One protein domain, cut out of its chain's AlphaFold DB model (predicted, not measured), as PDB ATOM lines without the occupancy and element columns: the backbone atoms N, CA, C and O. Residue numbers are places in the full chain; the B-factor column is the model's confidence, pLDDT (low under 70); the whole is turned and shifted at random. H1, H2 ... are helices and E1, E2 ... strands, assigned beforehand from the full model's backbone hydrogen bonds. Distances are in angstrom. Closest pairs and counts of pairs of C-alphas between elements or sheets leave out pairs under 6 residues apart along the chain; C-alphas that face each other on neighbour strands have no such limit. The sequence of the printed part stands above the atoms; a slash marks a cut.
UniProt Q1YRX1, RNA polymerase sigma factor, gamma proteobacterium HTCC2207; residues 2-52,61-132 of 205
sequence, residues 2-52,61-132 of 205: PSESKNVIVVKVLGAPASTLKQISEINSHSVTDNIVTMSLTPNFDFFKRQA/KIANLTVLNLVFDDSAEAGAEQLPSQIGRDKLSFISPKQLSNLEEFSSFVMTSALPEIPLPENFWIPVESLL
ATOM      1  N   PRO A   2     -17.552   6.926  18.058       34.88
ATOM      2  CA  PRO A   2     -18.484   5.883  17.668       34.88
ATOM      3  C   PRO A   2     -19.377   6.442  16.559       34.88
ATOM      4  O   PRO A   2     -19.986   7.497  16.698       34.88
ATOM      5  N   SER A   3     -19.359   5.766  15.417       38.00
ATOM      6  CA  SER A   3     -20.245   6.022  14.294       38.00
ATOM      7  C   SER A   3     -21.665   5.665  14.723       38.00
ATOM      8  O   SER A   3     -22.038   4.491  14.680       38.00
ATOM      9  N   GLU A   4     -22.430   6.647  15.189       47.16
ATOM     10  CA  GLU A   4     -23.868   6.487  15.386       47.16
ATOM     11  C   GLU A   4     -24.502   6.152  14.037       47.16
ATOM     12  O   GLU A   4     -24.485   6.942  13.089       47.16
ATOM     13  N   SER A   5     -25.015   4.932  13.925       52.03
ATOM     14  CA  SER A   5     -25.895   4.521  12.842       52.03
ATOM     15  C   SER A   5     -27.173   5.353  12.924       52.03
ATOM     16  O   SER A   5     -28.022   5.105  13.776       52.03
ATOM     17  N   LYS A   6     -27.294   6.364  12.060       62.94
ATOM     18  CA  LYS A   6     -28.508   7.176  11.945       62.94
ATOM     19  C   LYS A   6     -29.514   6.457  11.056       62.94
ATOM     20  O   LYS A   6     -29.235   6.212   9.883       62.94
ATOM     21  N   ASN A   7     -30.679   6.144  11.615       73.81
ATOM     22  CA  ASN A   7     -31.840   5.734  10.834       73.81
ATOM     23  C   ASN A   7     -32.486   6.996  10.257       73.81
ATOM     24  O   ASN A   7     -32.816   7.927  11.000       73.81
ATOM     25  N   VAL A   8     -32.624   7.037   8.934       81.00
ATOM     26  CA  VAL A   8     -33.245   8.156   8.222       81.00
ATOM     27  C   VAL A   8     -34.542   7.653   7.619       81.00
ATOM     28  O   VAL A   8     -34.534   6.757   6.774       81.00
ATOM     29  N   ILE A   9     -35.653   8.238   8.048       84.12
ATOM     30  CA  ILE A   9     -36.986   7.899   7.567       84.12
ATOM     31  C   ILE A   9     -37.471   9.066   6.711       84.12
ATOM     32  O   ILE A   9     -37.558  10.202   7.172       84.12
ATOM     33  N   VAL A  10     -37.763   8.806   5.444       84.88
ATOM     34  CA  VAL A  10     -38.382   9.776   4.540       84.88
ATOM     35  C   VAL A  10     -39.856   9.443   4.479       84.88
ATOM     36  O   VAL A  10     -40.217   8.385   3.974       84.88
ATOM     37  N   VAL A  11     -40.697  10.334   4.991       85.31
ATOM     38  CA  VAL A  11     -42.150  10.157   4.957       85.31
ATOM     39  C   VAL A  11     -42.726  11.070   3.889       85.31
ATOM     40  O   VAL A  11     -42.427  12.264   3.874       85.31
ATOM     41  N   LYS A  12     -43.540  10.519   2.996       86.81
ATOM     42  CA  LYS A  12     -44.280  11.263   1.973       86.81
ATOM     43  C   LYS A  12     -45.755  11.068   2.220       86.81
ATOM     44  O   LYS A  12     -46.176   9.932   2.340       86.81
ATOM     45  N   VAL A  13     -46.526  12.138   2.293       84.19
ATOM     46  CA  VAL A  13     -47.963  12.091   2.552       84.19
ATOM     47  C   VAL A  13     -48.694  12.640   1.336       84.19
ATOM     48  O   VAL A  13     -48.423  13.769   0.931       84.19
ATOM     49  N   LEU A  14     -49.596  11.849   0.759       84.06
ATOM     50  CA  LEU A  14     -50.500  12.224  -0.331       84.06
ATOM     51  C   LEU A  14     -51.892  12.521   0.237       84.06
ATOM     52  O   LEU A  14     -52.398  11.719   1.017       84.06
ATOM     53  N   GLY A  15     -52.538  13.614  -0.174       78.75
ATOM     54  CA  GLY A  15     -53.961  13.852   0.122       78.75
ATOM     55  C   GLY A  15     -54.265  14.550   1.449       78.75
ATOM     56  O   GLY A  15     -55.417  14.893   1.696       78.75
ATOM     57  N   ALA A  16     -53.272  14.755   2.322       79.75
ATOM     58  CA  ALA A  16     -53.527  15.278   3.663       79.75
ATOM     59  C   ALA A  16     -53.873  16.780   3.645       79.75
ATOM     60  O   ALA A  16     -53.077  17.587   3.151       79.75
ATOM     61  N   PRO A  17     -55.005  17.199   4.244       77.56
ATOM     62  CA  PRO A  17     -55.379  18.603   4.293       77.56
ATOM     63  C   PRO A  17     -54.413  19.407   5.171       77.56
ATOM     64  O   PRO A  17     -53.920  18.951   6.209       77.56
ATOM     65  N   ALA A  18     -54.171  20.662   4.781       75.81
ATOM     66  CA  ALA A  18     -53.219  21.542   5.459       75.81
ATOM     67  C   ALA A  18     -53.564  21.801   6.939       75.81
ATOM     68  O   ALA A  18     -52.670  22.086   7.736       75.81
ATOM     69  N   SER A  19     -54.842  21.714   7.325       75.75
ATOM     70  CA  SER A  19     -55.294  21.802   8.720       75.75
ATOM     71  C   SER A  19     -54.739  20.669   9.580       75.75
ATOM     72  O   SER A  19     -54.274  20.924  10.688       75.75
ATOM     73  N   THR A  20     -54.732  19.448   9.051       74.06
ATOM     74  CA  THR A  20     -54.259  18.245   9.741       74.06
ATOM     75  C   THR A  20     -52.734  18.224   9.805       74.06
ATOM     76  O   THR A  20     -52.156  17.966  10.852       74.06
ATOM     77  N   LEU A  21     -52.049  18.650   8.739       73.62
ATOM     78  CA  LEU A  21     -50.585  18.788   8.759       73.62
ATOM     79  C   LEU A  21     -50.088  19.855   9.751       73.62
ATOM     80  O   LEU A  21     -48.991  19.725  10.293       73.62
ATOM     81  N   LYS A  22     -50.879  20.903  10.023       74.50
ATOM     82  CA  LYS A  22     -50.542  21.921  11.036       74.50
ATOM     83  C   LYS A  22     -50.570  21.383  12.466       74.50
ATOM     84  O   LYS A  22     -49.929  21.988  13.323       74.50
ATOM     85  N   GLN A  23     -51.273  20.282  12.732       74.25
ATOM     86  CA  GLN A  23     -51.317  19.671  14.066       74.25
ATOM     87  C   GLN A  23     -49.947  19.107  14.467       74.25
ATOM     88  O   GLN A  23     -49.586  19.149  15.637       74.25
ATOM     89  N   ILE A  24     -49.116  18.730  13.487       69.94
ATOM     90  CA  ILE A  24     -47.739  18.249  13.686       69.94
ATOM     91  C   ILE A  24     -46.715  19.334  13.313       69.94
ATOM     92  O   ILE A  24     -45.716  19.091  12.635       69.94
ATOM     93  N   SER A  25     -46.970  20.574  13.742       66.12
ATOM     94  CA  SER A  25     -46.135  21.745  13.409       66.12
ATOM     95  C   SER A  25     -44.665  21.648  13.848       66.12
ATOM     96  O   SER A  25     -43.823  22.393  13.346       66.12
ATOM     97  N   GLU A  26     -44.352  20.720  14.751       69.44
ATOM     98  CA  GLU A  26     -42.998  20.426  15.230       69.44
ATOM     99  C   GLU A  26     -42.120  19.771  14.152       69.44
ATOM    100  O   GLU A  26     -40.891  19.883  14.185       69.44
ATOM    101  N   ILE A  27     -42.732  19.142  13.143       76.25
ATOM    102  CA  ILE A  27     -42.021  18.486  12.052       76.25
ATOM    103  C   ILE A  27     -41.921  19.420  10.848       76.25
ATOM    104  O   ILE A  27     -42.913  19.824  10.239       76.25
ATOM    105  N   ASN A  28     -40.687  19.714  10.429       78.12
ATOM    106  CA  ASN A  28     -40.452  20.415   9.172       78.12
ATOM    107  C   ASN A  28     -40.856  19.539   7.979       78.12
ATOM    108  O   ASN A  28     -40.194  18.548   7.659       78.12
ATOM    109  N   SER A  29     -41.903  19.969   7.286       79.12
ATOM    110  CA  SER A  29     -42.386  19.369   6.051       79.12
ATOM    111  C   SER A  29     -42.102  20.262   4.835       79.12
ATOM    112  O   SER A  29     -41.928  21.482   4.948       79.12
ATOM    113  N   HIS A  30     -42.001  19.642   3.663       78.50
ATOM    114  CA  HIS A  30     -41.747  20.290   2.382       78.50
ATOM    115  C   HIS A  30     -42.794  19.835   1.363       78.50
ATOM    116  O   HIS A  30     -42.913  18.644   1.092       78.50
ATOM    117  N   SER A  31     -43.551  20.776   0.792       75.75
ATOM    118  CA  SER A  31     -44.484  20.468  -0.299       75.75
ATOM    119  C   SER A  31     -43.685  20.148  -1.555       75.75
ATOM    120  O   SER A  31     -42.917  20.993  -2.017       75.75
ATOM    121  N   VAL A  32     -43.852  18.943  -2.092       73.56
ATOM    122  CA  VAL A  32     -43.262  18.563  -3.384       73.56
ATOM    123  C   VAL A  32     -44.246  18.864  -4.515       73.56
ATOM    124  O   VAL A  32     -43.836  19.343  -5.568       73.56
ATOM    125  N   THR A  33     -45.541  18.650  -4.276       72.12
ATOM    126  CA  THR A  33     -46.649  19.095  -5.139       72.12
ATOM    127  C   THR A  33     -47.749  19.727  -4.279       72.12
ATOM    128  O   THR A  33     -47.609  19.790  -3.055       72.12
ATOM    129  N   ASP A  34     -48.844  20.183  -4.896       73.88
ATOM    130  CA  ASP A  34     -49.991  20.777  -4.185       73.88
ATOM    131  C   ASP A  34     -50.692  19.790  -3.237       73.88
ATOM    132  O   ASP A  34     -51.359  20.208  -2.294       73.88
ATOM    133  N   ASN A  35     -50.514  18.484  -3.462       77.06
ATOM    134  CA  ASN A  35     -51.164  17.424  -2.691       77.06
ATOM    135  C   ASN A  35     -50.187  16.400  -2.084       77.06
ATOM    136  O   ASN A  35     -50.621  15.424  -1.476       77.06
ATOM    137  N   ILE A  36     -48.872  16.583  -2.272       81.56
ATOM    138  CA  ILE A  36     -47.839  15.692  -1.731       81.56
ATOM    139  C   ILE A  36     -46.855  16.484  -0.888       81.56
ATOM    140  O   ILE A  36     -46.201  17.422  -1.357       81.56
ATOM    141  N   VAL A  37     -46.693  16.032   0.348       84.38
ATOM    142  CA  VAL A  37     -45.787  16.623   1.323       84.38
ATOM    143  C   VAL A  37     -44.749  15.595   1.745       84.38
ATOM    144  O   VAL A  37     -45.092  14.506   2.187       84.38
ATOM    145  N   THR A  38     -43.473  15.959   1.663       85.31
ATOM    146  CA  THR A  38     -42.355  15.127   2.110       85.31
ATOM    147  C   THR A  38     -41.732  15.695   3.376       85.31
ATOM    148  O   THR A  38     -41.527  16.900   3.514       85.31
ATOM    149  N   MET A  39     -41.364  14.819   4.300       87.38
ATOM    150  CA  MET A  39     -40.611  15.147   5.503       87.38
ATOM    151  C   MET A  39     -39.453  14.168   5.696       87.38
ATOM    152  O   MET A  39     -39.483  13.024   5.241       87.38
ATOM    153  N   SER A  40     -38.402  14.648   6.359       85.31
ATOM    154  CA  SER A  40     -37.246  13.831   6.732       85.31
ATOM    155  C   SER A  40     -37.218  13.713   8.242       85.31
ATOM    156  O   SER A  40     -37.159  14.725   8.943       85.31
ATOM    157  N   LEU A  41     -37.287  12.483   8.724       85.00
ATOM    158  CA  LEU A  41     -37.425  12.148  10.126       85.00
ATOM    159  C   LEU A  41     -36.237  11.315  10.579       85.00
ATOM    160  O   LEU A  41     -35.718  10.470   9.843       85.00
ATOM    161  N   THR A  42     -35.822  11.542  11.815       82.31
ATOM    162  CA  THR A  42     -34.914  10.645  12.514       82.31
ATOM    163  C   THR A  42     -35.500  10.324  13.889       82.31
ATOM    164  O   THR A  42     -35.966  11.235  14.576       82.31
ATOM    165  N   PRO A  43     -35.555   9.042  14.279       80.31
ATOM    166  CA  PRO A  43     -35.993   8.669  15.615       80.31
ATOM    167  C   PRO A  43     -34.965   9.113  16.657       80.31
ATOM    168  O   PRO A  43     -33.777   8.794  16.547       80.31
ATOM    169  N   ASN A  44     -35.419   9.818  17.691       78.50
ATOM    170  CA  ASN A  44     -34.564  10.215  18.803       78.50
ATOM    171  C   ASN A  44     -34.456   9.068  19.824       78.50
ATOM    172  O   ASN A  44     -35.217   8.975  20.787       78.50
ATOM    173  N   PHE A  45     -33.479   8.181  19.611       70.25
ATOM    174  CA  PHE A  45     -33.169   7.098  20.554       70.25
ATOM    175  C   PHE A  45     -32.458   7.588  21.828       70.25
ATOM    176  O   PHE A  45     -32.486   6.901  22.852       70.25
ATOM    177  N   ASP A  46     -31.830   8.767  21.786       62.41
ATOM    178  CA  ASP A  46     -31.103   9.347  22.920       62.41
ATOM    179  C   ASP A  46     -32.028   9.866  24.023       62.41
ATOM    180  O   ASP A  46     -31.613   9.932  25.187       62.41
ATOM    181  N   PHE A  47     -33.294  10.141  23.694       56.25
ATOM    182  CA  PHE A  47     -34.340  10.481  24.658       56.25
ATOM    183  C   PHE A  47     -34.444   9.447  25.803       56.25
ATOM    184  O   PHE A  47     -34.848   9.778  26.916       56.25
ATOM    185  N   PHE A  48     -33.978   8.209  25.586       56.69
ATOM    186  CA  PHE A  48     -34.159   7.080  26.505       56.69
ATOM    187  C   PHE A  48     -32.895   6.583  27.208       56.69
ATOM    188  O   PHE A  48     -32.898   5.477  27.759       56.69
ATOM    189  N   LYS A  49     -31.818   7.377  27.268       48.50
ATOM    190  CA  LYS A  49     -30.526   6.976  27.871       48.50
ATOM    191  C   LYS A  49     -30.553   6.589  29.369       48.50
ATOM    192  O   LYS A  49     -29.489   6.470  29.968       48.50
ATOM    193  N   ARG A  50     -31.712   6.371  30.010       44.59
ATOM    194  CA  ARG A  50     -31.812   6.047  31.446       44.59
ATOM    195  C   ARG A  50     -32.504   4.745  31.861       44.59
ATOM    196  O   ARG A  50     -32.440   4.470  33.054       44.59
ATOM    197  N   GLN A  51     -33.086   3.906  30.990       43.59
ATOM    198  CA  GLN A  51     -33.696   2.664  31.528       43.59
ATOM    199  C   GLN A  51     -33.722   1.389  30.669       43.59
ATOM    200  O   GLN A  51     -34.157   0.361  31.176       43.59
ATOM    201  N   ALA A  52     -33.213   1.384  29.434       45.69
ATOM    202  CA  ALA A  52     -33.289   0.189  28.572       45.69
ATOM    203  C   ALA A  52     -31.955  -0.239  27.929       45.69
ATOM    204  O   ALA A  52     -31.953  -0.988  26.950       45.69
ATOM    205  N   LYS A  61     -25.404  -2.784  12.147       39.19
ATOM    206  CA  LYS A  61     -24.614  -2.014  11.202       39.19
ATOM    207  C   LYS A  61     -25.510  -1.853   9.968       39.19
ATOM    208  O   LYS A  61     -25.826  -2.878   9.385       39.19
ATOM    209  N   ILE A  62     -25.957  -0.633   9.650       40.59
ATOM    210  CA  ILE A  62     -26.228  -0.039   8.315       40.59
ATOM    211  C   ILE A  62     -27.104   1.216   8.518       40.59
ATOM    212  O   ILE A  62     -28.120   1.176   9.202       40.59
ATOM    213  N   ALA A  63     -26.710   2.335   7.902       50.22
ATOM    214  CA  ALA A  63     -27.559   3.508   7.713       50.22
ATOM    215  C   ALA A  63     -28.686   3.156   6.723       50.22
ATOM    216  O   ALA A  63     -28.505   3.274   5.511       50.22
ATOM    217  N   ASN A  64     -29.808   2.631   7.218       67.94
ATOM    218  CA  ASN A  64     -30.949   2.275   6.379       67.94
ATOM    219  C   ASN A  64     -31.807   3.523   6.145       67.94
ATOM    220  O   ASN A  64     -32.424   4.054   7.066       67.94
ATOM    221  N   LEU A  65     -31.816   3.999   4.902       73.19
ATOM    222  CA  LEU A  65     -32.813   4.947   4.421       73.19
ATOM    223  C   LEU A  65     -34.124   4.183   4.219       73.19
ATOM    224  O   LEU A  65     -34.172   3.259   3.406       73.19
ATOM    225  N   THR A  66     -35.180   4.564   4.929       81.62
ATOM    226  CA  THR A  66     -36.518   3.986   4.750       81.62
ATOM    227  C   THR A  66     -37.442   5.031   4.149       81.62
ATOM    228  O   THR A  66     -37.629   6.092   4.736       81.62
ATOM    229  N   VAL A  67     -38.019   4.737   2.983       83.56
ATOM    230  CA  VAL A  67     -39.033   5.590   2.351       83.56
ATOM    231  C   VAL A  67     -40.410   5.032   2.693       83.56
ATOM    232  O   VAL A  67     -40.715   3.883   2.371       83.56
ATOM    233  N   LEU A  68     -41.216   5.847   3.365       83.88
ATOM    234  CA  LEU A  68     -42.582   5.549   3.771       83.88
ATOM    235  C   LEU A  68     -43.537   6.496   3.037       83.88
ATOM    236  O   LEU A  68     -43.562   7.696   3.291       83.88
ATOM    237  N   ASN A  69     -44.315   5.948   2.116       83.81
ATOM    238  CA  ASN A  69     -45.381   6.632   1.404       83.81
ATOM    239  C   ASN A  69     -46.691   6.429   2.168       83.81
ATOM    240  O   ASN A  69     -47.107   5.302   2.411       83.81
ATOM    241  N   LEU A  70     -47.329   7.520   2.552       85.00
ATOM    242  CA  LEU A  70     -48.565   7.561   3.306       85.00
ATOM    243  C   LEU A  70     -49.661   8.150   2.430       85.00
ATOM    244  O   LEU A  70     -49.495   9.235   1.873       85.00
ATOM    245  N   VAL A  71     -50.775   7.443   2.314       83.25
ATOM    246  CA  VAL A  71     -51.977   7.943   1.645       83.25
ATOM    247  C   VAL A  71     -52.962   8.359   2.727       83.25
ATOM    248  O   VAL A  71     -53.293   7.559   3.600       83.25
ATOM    249  N   PHE A  72     -53.365   9.626   2.716       82.56
ATOM    250  CA  PHE A  72     -54.354  10.135   3.653       82.56
ATOM    251  C   PHE A  72     -55.731   9.578   3.308       82.56
ATOM    252  O   PHE A  72     -56.165   9.674   2.160       82.56
ATOM    253  N   ASP A  73     -56.401   9.026   4.311       79.88
ATOM    254  CA  ASP A  73     -57.754   8.499   4.189       79.88
ATOM    255  C   ASP A  73     -58.627   9.046   5.326       79.88
ATOM    256  O   ASP A  73     -58.411   8.738   6.501       79.88
ATOM    257  N   ASP A  74     -59.596   9.890   4.962       70.12
ATOM    258  CA  ASP A  74     -60.567  10.499   5.883       70.12
ATOM    259  C   ASP A  74     -61.751   9.562   6.186       70.12
ATOM    260  O   ASP A  74     -62.494   9.774   7.141       70.12
ATOM    261  N   SER A  75     -61.921   8.497   5.392       61.03
ATOM    262  CA  SER A  75     -62.999   7.512   5.545       61.03
ATOM    263  C   SER A  75     -62.663   6.387   6.524       61.03
ATOM    264  O   SER A  75     -63.536   5.590   6.873       61.03
ATOM    265  N   ALA A  76     -61.416   6.343   7.006       53.66
ATOM    266  CA  ALA A  76     -60.949   5.378   7.984       53.66
ATOM    267  C   ALA A  76     -61.573   5.646   9.368       53.66
ATOM    268  O   ALA A  76     -60.923   6.117  10.310       53.66
ATOM    269  N   GLU A  77     -62.841   5.261   9.533       45.28
ATOM    270  CA  GLU A  77     -63.253   4.683  10.804       45.28
ATOM    271  C   GLU A  77     -62.249   3.579  11.149       45.28
ATOM    272  O   GLU A  77     -61.834   2.792  10.297       45.28
ATOM    273  N   ALA A  78     -61.785   3.585  12.397       43.06
ATOM    274  CA  ALA A  78     -60.776   2.665  12.896       43.06
ATOM    275  C   ALA A  78     -61.160   1.211  12.552       43.06
ATOM    276  O   ALA A  78     -62.026   0.647  13.211       43.06
ATOM    277  N   GLY A  79     -60.557   0.615  11.516       42.94
ATOM    278  CA  GLY A  79     -60.892  -0.762  11.143       42.94
ATOM    279  C   GLY A  79     -60.507  -1.253   9.748       42.94
ATOM    280  O   GLY A  79     -60.442  -2.465   9.564       42.94
ATOM    281  N   ALA A  80     -60.209  -0.395   8.768       39.81
ATOM    282  CA  ALA A  80     -59.676  -0.878   7.492       39.81
ATOM    283  C   ALA A  80     -58.163  -1.129   7.610       39.81
ATOM    284  O   ALA A  80     -57.342  -0.306   7.209       39.81
ATOM    285  N   GLU A  81     -57.778  -2.274   8.178       43.53
ATOM    286  CA  GLU A  81     -56.423  -2.821   8.045       43.53
ATOM    287  C   GLU A  81     -56.168  -3.201   6.574       43.53
ATOM    288  O   GLU A  81     -56.168  -4.371   6.190       43.53
ATOM    289  N   GLN A  82     -55.979  -2.211   5.702       51.88
ATOM    290  CA  GLN A  82     -55.406  -2.460   4.387       51.88
ATOM    291  C   GLN A  82     -53.905  -2.671   4.571       51.88
ATOM    292  O   GLN A  82     -53.193  -1.793   5.064       51.88
ATOM    293  N   LEU A  83     -53.449  -3.881   4.228       46.97
ATOM    294  CA  LEU A  83     -52.076  -4.319   4.447       46.97
ATOM    295  C   LEU A  83     -51.076  -3.284   3.910       46.97
ATOM    296  O   LEU A  83     -51.252  -2.808   2.784       46.97
ATOM    297  N   PRO A  84     -49.983  -3.000   4.643       52.25
ATOM    298  CA  PRO A  84     -48.871  -2.250   4.091       52.25
ATOM    299  C   PRO A  84     -48.382  -2.955   2.826       52.25
ATOM    300  O   PRO A  84     -47.830  -4.056   2.870       52.25
ATOM    301  N   SER A  85     -48.620  -2.335   1.675       59.25
ATOM    302  CA  SER A  85     -48.149  -2.851   0.401       59.25
ATOM    303  C   SER A  85     -46.738  -2.333   0.165       59.25
ATOM    304  O   SER A  85     -46.478  -1.130   0.220       59.25
ATOM    305  N   GLN A  86     -45.812  -3.241  -0.106       60.69
ATOM    306  CA  GLN A  86     -44.459  -2.879  -0.490       60.69
ATOM    307  C   GLN A  86     -44.402  -2.700  -2.010       60.69
ATOM    308  O   GLN A  86     -44.599  -3.662  -2.754       60.69
ATOM    309  N   ILE A  87     -44.095  -1.488  -2.478       57.47
ATOM    310  CA  ILE A  87     -43.761  -1.253  -3.886       57.47
ATOM    311  C   ILE A  87     -42.241  -1.159  -3.998       57.47
ATOM    312  O   ILE A  87     -41.618  -0.133  -3.723       57.47
ATOM    313  N   GLY A  88     -41.613  -2.268  -4.388       64.38
ATOM    314  CA  GLY A  88     -40.157  -2.354  -4.489       64.38
ATOM    315  C   GLY A  88     -39.474  -2.224  -3.122       64.38
ATOM    316  O   GLY A  88     -39.577  -3.118  -2.287       64.38
ATOM    317  N   ARG A  89     -38.729  -1.136  -2.893       64.31
ATOM    318  CA  ARG A  89     -38.089  -0.827  -1.592       64.31
ATOM    319  C   ARG A  89     -38.889   0.163  -0.749       64.31
ATOM    320  O   ARG A  89     -38.558   0.367   0.417       64.31
ATOM    321  N   ASP A  90     -39.915   0.755  -1.340       74.38
ATOM    322  CA  ASP A  90     -40.698   1.798  -0.715       74.38
ATOM    323  C   ASP A  90     -41.901   1.162  -0.018       74.38
ATOM    324  O   ASP A  90     -42.607   0.317  -0.582       74.38
ATOM    325  N   LYS A  91     -42.125   1.558   1.232       81.12
ATOM    326  CA  LYS A  91     -43.279   1.112   2.011       81.12
ATOM    327  C   LYS A  91     -44.453   2.019   1.695       81.12
ATOM    328  O   LYS A  91     -44.266   3.233   1.659       81.12
ATOM    329  N   LEU A  92     -45.638   1.457   1.486       81.00
ATOM    330  CA  LEU A  92     -46.869   2.228   1.400       81.00
ATOM    331  C   LEU A  92     -47.816   1.856   2.537       81.00
ATOM    332  O   LEU A  92     -47.971   0.682   2.871       81.00
ATOM    333  N   SER A  93     -48.418   2.859   3.161       82.25
ATOM    334  CA  SER A  93     -49.389   2.698   4.241       82.25
ATOM    335  C   SER A  93     -50.448   3.794   4.162       82.25
ATOM    336  O   SER A  93     -50.257   4.808   3.494       82.25
ATOM    337  N   PHE A  94     -51.564   3.598   4.851       80.75
ATOM    338  CA  PHE A  94     -52.633   4.588   4.944       80.75
ATOM    339  C   PHE A  94     -52.546   5.305   6.283       80.75
ATOM    340  O   PHE A  94     -52.205   4.683   7.291       80.75
ATOM    341  N   ILE A  95     -52.803   6.610   6.286       81.75
ATOM    342  CA  ILE A  95     -52.776   7.424   7.498       81.75
ATOM    343  C   ILE A  95     -54.121   8.108   7.714       81.75
ATOM    344  O   ILE A  95     -54.663   8.750   6.814       81.75
ATOM    345  N   SER A  96     -54.640   7.968   8.931       82.50
ATOM    346  CA  SER A  96     -55.920   8.544   9.346       82.50
ATOM    347  C   SER A  96     -55.741   9.914  10.015       82.50
ATOM    348  O   SER A  96     -54.657  10.220  10.530       82.50
ATOM    349  N   PRO A  97     -56.806  10.734  10.106       79.94
ATOM    350  CA  PRO A  97     -56.768  11.999  10.838       79.94
ATOM    351  C   PRO A  97     -56.371  11.828  12.309       79.94
ATOM    352  O   PRO A  97     -55.690  12.688  12.860       79.94
ATOM    353  N   LYS A  98     -56.758  10.709  12.940       81.25
ATOM    354  CA  LYS A  98     -56.422  10.404  14.340       81.25
ATOM    355  C   LYS A  98     -54.910  10.326  14.534       81.25
ATOM    356  O   LYS A  98     -54.366  11.081  15.326       81.25
ATOM    357  N   GLN A  99     -54.227   9.562  13.683       79.94
ATOM    358  CA  GLN A  99     -52.768   9.406  13.732       79.94
ATOM    359  C   GLN A  99     -51.997  10.700  13.451       79.94
ATOM    360  O   GLN A  99     -50.826  10.801  13.801       79.94
ATOM    361  N   LEU A 100     -52.631  11.683  12.807       78.62
ATOM    362  CA  LEU A 100     -52.052  13.006  12.584       78.62
ATOM    363  C   LEU A 100     -52.453  14.033  13.657       78.62
ATOM    364  O   LEU A 100     -51.981  15.167  13.611       78.62
ATOM    365  N   SER A 101     -53.293  13.646  14.623       78.81
ATOM    366  CA  SER A 101     -53.827  14.546  15.649       78.81
ATOM    367  C   SER A 101     -52.767  15.027  16.635       78.81
ATOM    368  O   SER A 101     -52.851  16.150  17.135       78.81
ATOM    369  N   ASN A 102     -51.766  14.190  16.912       81.19
ATOM    370  CA  ASN A 102     -50.687  14.486  17.842       81.19
ATOM    371  C   ASN A 102     -49.368  13.818  17.417       81.19
ATOM    372  O   ASN A 102     -49.347  12.849  16.656       81.19
ATOM    373  N   LEU A 103     -48.250  14.359  17.915       80.88
ATOM    374  CA  LEU A 103     -46.911  13.871  17.575       80.88
ATOM    375  C   LEU A 103     -46.660  12.445  18.084       80.88
ATOM    376  O   LEU A 103     -45.916  11.709  17.444       80.88
ATOM    377  N   GLU A 104     -47.250  12.050  19.208       82.06
ATOM    378  CA  GLU A 104     -47.055  10.730  19.814       82.06
ATOM    379  C   GLU A 104     -47.650   9.617  18.940       82.06
ATOM    380  O   GLU A 104     -46.934   8.688  18.558       82.06
ATOM    381  N   GLU A 105     -48.913   9.753  18.535       82.56
ATOM    382  CA  GLU A 105     -49.595   8.843  17.614       82.56
ATOM    383  C   GLU A 105     -48.895   8.801  16.259       82.56
ATOM    384  O   GLU A 105     -48.638   7.715  15.729       82.56
ATOM    385  N   PHE A 106     -48.509   9.966  15.729       84.12
ATOM    386  CA  PHE A 106     -47.774  10.038  14.472       84.12
ATOM    387  C   PHE A 106     -46.430   9.316  14.567       84.12
ATOM    388  O   PHE A 106     -46.086   8.509  13.703       84.12
ATOM    389  N   SER A 107     -45.670   9.573  15.632       82.38
ATOM    390  CA  SER A 107     -44.367   8.950  15.855       82.38
ATOM    391  C   SER A 107     -44.505   7.438  16.012       82.38
ATOM    392  O   SER A 107     -43.765   6.687  15.378       82.38
ATOM    393  N   SER A 108     -45.478   6.981  16.802       82.50
ATOM    394  CA  SER A 108     -45.764   5.558  17.005       82.50
ATOM    395  C   SER A 108     -46.106   4.858  15.686       82.50
ATOM    396  O   SER A 108     -45.536   3.810  15.357       82.50
ATOM    397  N   PHE A 109     -46.952   5.485  14.864       83.31
ATOM    398  CA  PHE A 109     -47.304   4.978  13.543       83.31
ATOM    399  C   PHE A 109     -46.098   4.933  12.593       83.31
ATOM    400  O   PHE A 109     -45.842   3.904  11.967       83.31
ATOM    401  N   VAL A 110     -45.311   6.011  12.516       83.00
ATOM    402  CA  VAL A 110     -44.101   6.061  11.683       83.00
ATOM    403  C   VAL A 110     -43.110   4.980  12.101       83.00
ATOM    404  O   VAL A 110     -42.546   4.320  11.231       83.00
ATOM    405  N   MET A 111     -42.909   4.760  13.401       80.88
ATOM    406  CA  MET A 111     -41.983   3.739  13.895       80.88
ATOM    407  C   MET A 111     -42.473   2.327  13.585       80.88
ATOM    408  O   MET A 111     -41.687   1.517  13.100       80.88
ATOM    409  N   THR A 112     -43.767   2.057  13.762       78.94
ATOM    410  CA  THR A 112     -44.371   0.756  13.438       78.94
ATOM    411  C   THR A 112     -44.277   0.455  11.938       78.94
ATOM    412  O   THR A 112     -43.866  -0.636  11.542       78.94
ATOM    413  N   SER A 113     -44.570   1.435  11.082       79.12
ATOM    414  CA  SER A 113     -44.527   1.263   9.626       79.12
ATOM    415  C   SER A 113     -43.094   1.226   9.083       79.12
ATOM    416  O   SER A 113     -42.746   0.375   8.258       79.12
ATOM    417  N   ALA A 114     -42.210   2.116   9.543       76.69
ATOM    418  CA  ALA A 114     -40.841   2.217   9.040       76.69
ATOM    419  C   ALA A 114     -39.913   1.144   9.629       76.69
ATOM    420  O   ALA A 114     -39.121   0.563   8.881       76.69
ATOM    421  N   LEU A 115     -40.033   0.833  10.921       74.38
ATOM    422  CA  LEU A 115     -39.115  -0.022  11.682       74.38
ATOM    423  C   LEU A 115     -39.876  -1.058  12.546       74.38
ATOM    424  O   LEU A 115     -39.727  -1.060  13.768       74.38
ATOM    425  N   PRO A 116     -40.632  -1.992  11.933       69.50
ATOM    426  CA  PRO A 116     -41.443  -2.980  12.663       69.50
ATOM    427  C   PRO A 116     -40.611  -3.974  13.490       69.50
ATOM    428  O   PRO A 116     -41.130  -4.643  14.375       69.50
ATOM    429  N   GLU A 117     -39.312  -4.091  13.203       64.38
ATOM    430  CA  GLU A 117     -38.391  -4.992  13.908       64.38
ATOM    431  C   GLU A 117     -37.970  -4.474  15.290       64.38
ATOM    432  O   GLU A 117     -37.306  -5.197  16.034       64.38
ATOM    433  N   ILE A 118     -38.307  -3.229  15.639       64.56
ATOM    434  CA  ILE A 118     -38.028  -2.666  16.959       64.56
ATOM    435  C   ILE A 118     -39.236  -2.974  17.852       64.56
ATOM    436  O   ILE A 118     -40.265  -2.317  17.700       64.56
ATOM    437  N   PRO A 119     -39.152  -3.943  18.787       56.75
ATOM    438  CA  PRO A 119     -40.242  -4.202  19.715       56.75
ATOM    439  C   PRO A 119     -40.363  -3.016  20.676       56.75
ATOM    440  O   PRO A 119     -39.558  -2.863  21.599       56.75
ATOM    441  N   LEU A 120     -41.348  -2.153  20.437       59.38
ATOM    442  CA  LEU A 120     -41.712  -1.085  21.360       59.38
ATOM    443  C   LEU A 120     -42.615  -1.684  22.452       59.38
ATOM    444  O   LEU A 120     -43.571  -2.386  22.125       59.38
ATOM    445  N   PRO A 121     -42.322  -1.467  23.746       57.56
ATOM    446  CA  PRO A 121     -43.266  -1.791  24.813       57.56
ATOM    447  C   PRO A 121     -44.614  -1.082  24.588       57.56
ATOM    448  O   PRO A 121     -44.626   0.043  24.103       57.56
ATOM    449  N   GLU A 122     -45.731  -1.688  25.001       56.03
ATOM    450  CA  GLU A 122     -47.100  -1.172  24.762       56.03
ATOM    451  C   GLU A 122     -47.338   0.281  25.231       56.03
ATOM    452  O   GLU A 122     -48.171   0.976  24.664       56.03
ATOM    453  N   ASN A 123     -46.572   0.766  26.216       59.22
ATOM    454  CA  ASN A 123     -46.663   2.132  26.756       59.22
ATOM    455  C   ASN A 123     -45.505   3.042  26.303       59.22
ATOM    456  O   ASN A 123     -45.103   3.948  27.035       59.22
ATOM    457  N   PHE A 124     -44.881   2.746  25.165       63.59
ATOM    458  CA  PHE A 124     -43.644   3.395  24.751       63.59
ATOM    459  C   PHE A 124     -43.754   3.963  23.339       63.59
ATOM    460  O   PHE A 124     -44.030   3.240  22.384       63.59
ATOM    461  N   TRP A 125     -43.450   5.251  23.198       65.75
ATOM    462  CA  TRP A 125     -43.328   5.924  21.909       65.75
ATOM    463  C   TRP A 125     -41.924   6.510  21.771       65.75
ATOM    464  O   TRP A 125     -41.333   6.934  22.758       65.75
ATOM    465  N   ILE A 126     -41.371   6.520  20.556       74.00
ATOM    466  CA  ILE A 126     -40.084   7.167  20.262       74.00
ATOM    467  C   ILE A 126     -40.379   8.433  19.466       74.00
ATOM    468  O   ILE A 126     -40.901   8.297  18.361       74.00
ATOM    469  N   PRO A 127     -40.035   9.634  19.963       78.38
ATOM    470  CA  PRO A 127     -40.261  10.857  19.210       78.38
ATOM    471  C   PRO A 127     -39.456  10.855  17.911       78.38
ATOM    472  O   PRO A 127     -38.269  10.504  17.884       78.38
ATOM    473  N   VAL A 128     -40.110  11.269  16.829       80.81
ATOM    474  CA  VAL A 128     -39.452  11.549  15.551       80.81
ATOM    475  C   VAL A 128     -39.162  13.040  15.437       80.81
ATOM    476  O   VAL A 128     -40.022  13.879  15.685       80.81
ATOM    477  N   GLU A 129     -37.943  13.378  15.030       83.19
ATOM    478  CA  GLU A 129     -37.514  14.765  14.865       83.19
ATOM    479  C   GLU A 129     -37.213  15.076  13.404       83.19
ATOM    480  O   GLU A 129     -36.749  14.217  12.645       83.19
ATOM    481  N   SER A 130     -37.434  16.331  13.001       84.69
ATOM    482  CA  SER A 130     -37.091  16.760  11.649       84.69
ATOM    483  C   SER A 130     -35.577  16.800  11.458       84.69
ATOM    484  O   SER A 130     -34.874  17.555  12.133       84.69
ATOM    485  N   LEU A 131     -35.074  16.038  10.492       84.88
ATOM    486  CA  LEU A 131     -33.640  15.938  10.238       84.88
ATOM    487  C   LEU A 131     -33.111  17.150   9.449       84.88
ATOM    488  O   LEU A 131     -32.060  17.721   9.767       84.88
ATOM    489  N   LEU A 132     -33.844  17.559   8.412       86.25
ATOM    490  CA  LEU A 132     -33.488  18.684   7.550       86.25
ATOM    491  C   LEU A 132     -34.294  19.936   7.883       86.25
ATOM    492  O   LEU A 132     -35.505  19.904   8.098       86.25
TER     493      LEU A 132
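Overview. This is residues 2 to 52 and 61 to 132 of the 205 residues of the protein "RNA polymerase sigma factor" of gamma proteobacterium HTCC2207 (UniProt Q1YRX1). What is the main shape? One strongly twisted sheet of seven strands makes a wall, with the long E1, E3 and E4 side by side, and helix H2 packs across one face of it. The small helix H1 only grazes the sheet. What is it made of? The printed part has 123 residues, with two named helices and seven named strands; along the chain H1 comes between E1 and E2, and H2 between E6 and E7; the class is mixed, helices and strands, with under half of the residues in named elements, and the sheet is branched and mixed, with E1 and E4 and also E4 and E6 as parallel neighbours, and E1 and E3, E2 and E3, E3 and E7, and E5 and E6 as antiparallel ones. How large is it? It is compact, with a radius of gyration of the C-alphas of 14.3 A and spans of 43 by 30 by 30 A.

Along the chain. Where are the strands? E1 is residues 8 to 14, 19.7 A long, from C-alpha 8 at (-33.245, 8.156, 8.222); E3 is 36 to 43, 22.1 A, and E4 is 65 to 72, 22.2 A. E6 is residues 90 to 95, 15.7 A, and the short ones are E2, 29 to 31, E5, 85 to 87, and E7, 128 to 130, ending at C-alpha 130 at (-37.091, 16.760, 11.649). Where are the helices? H1 is residues 18 to 24, and H2 is residues 103 to 114, 15.7 A long.

Arrangement. How do the strands pair? E1 has E3 on one side, antiparallel with N 11 and O 39 at 3.0 A, and E4 on the other side, parallel with N 68 and O 10 at 2.8 A. On the other side of E3 from E1 lie E2, antiparallel in a hairpin with N 30 and O 38 at 2.8 A, and E7, antiparallel with N 42 and O 129 at 3.0 A. E4 is parallel to E6, with N 93 and O 69 at 2.9 A, and E6 forms a hairpin with edge strand E5, with N 87 and O 90 at 3.0 A. Where are the helices? H2 is on the sheet at a height of 5.2 A, only just over E1 with 3 of its 12 C-alphas there, and runs across the strands at 81 degrees to E1 on the local plane; its closest C-alphas to E4 are Ala 114 and Thr 66, 6.3 A. H1 only grazes the sheet with residues 18 to 22; it is close to but not clearly touching H2, the closest C-alphas being Ile 24 and Leu 103 at 5.9 A. How are their backbones? Every O i to N i+4 pair is within hydrogen-bond range in H2; H1 has 1 of 3, and 3 of 4 O i to N i+3 pairs.

Size, cuts and confidence. What is missing or long? Residues 53 to 60 are cut out, with C-alphas 52 and 61 at 19.5 A; the links E4 to E5 and H2 to E7 are long. Where is confidence low? Mean pLDDT of the printed part is 70.9, with 44 residues under 70, among them 75 to 89 and 116 to 125.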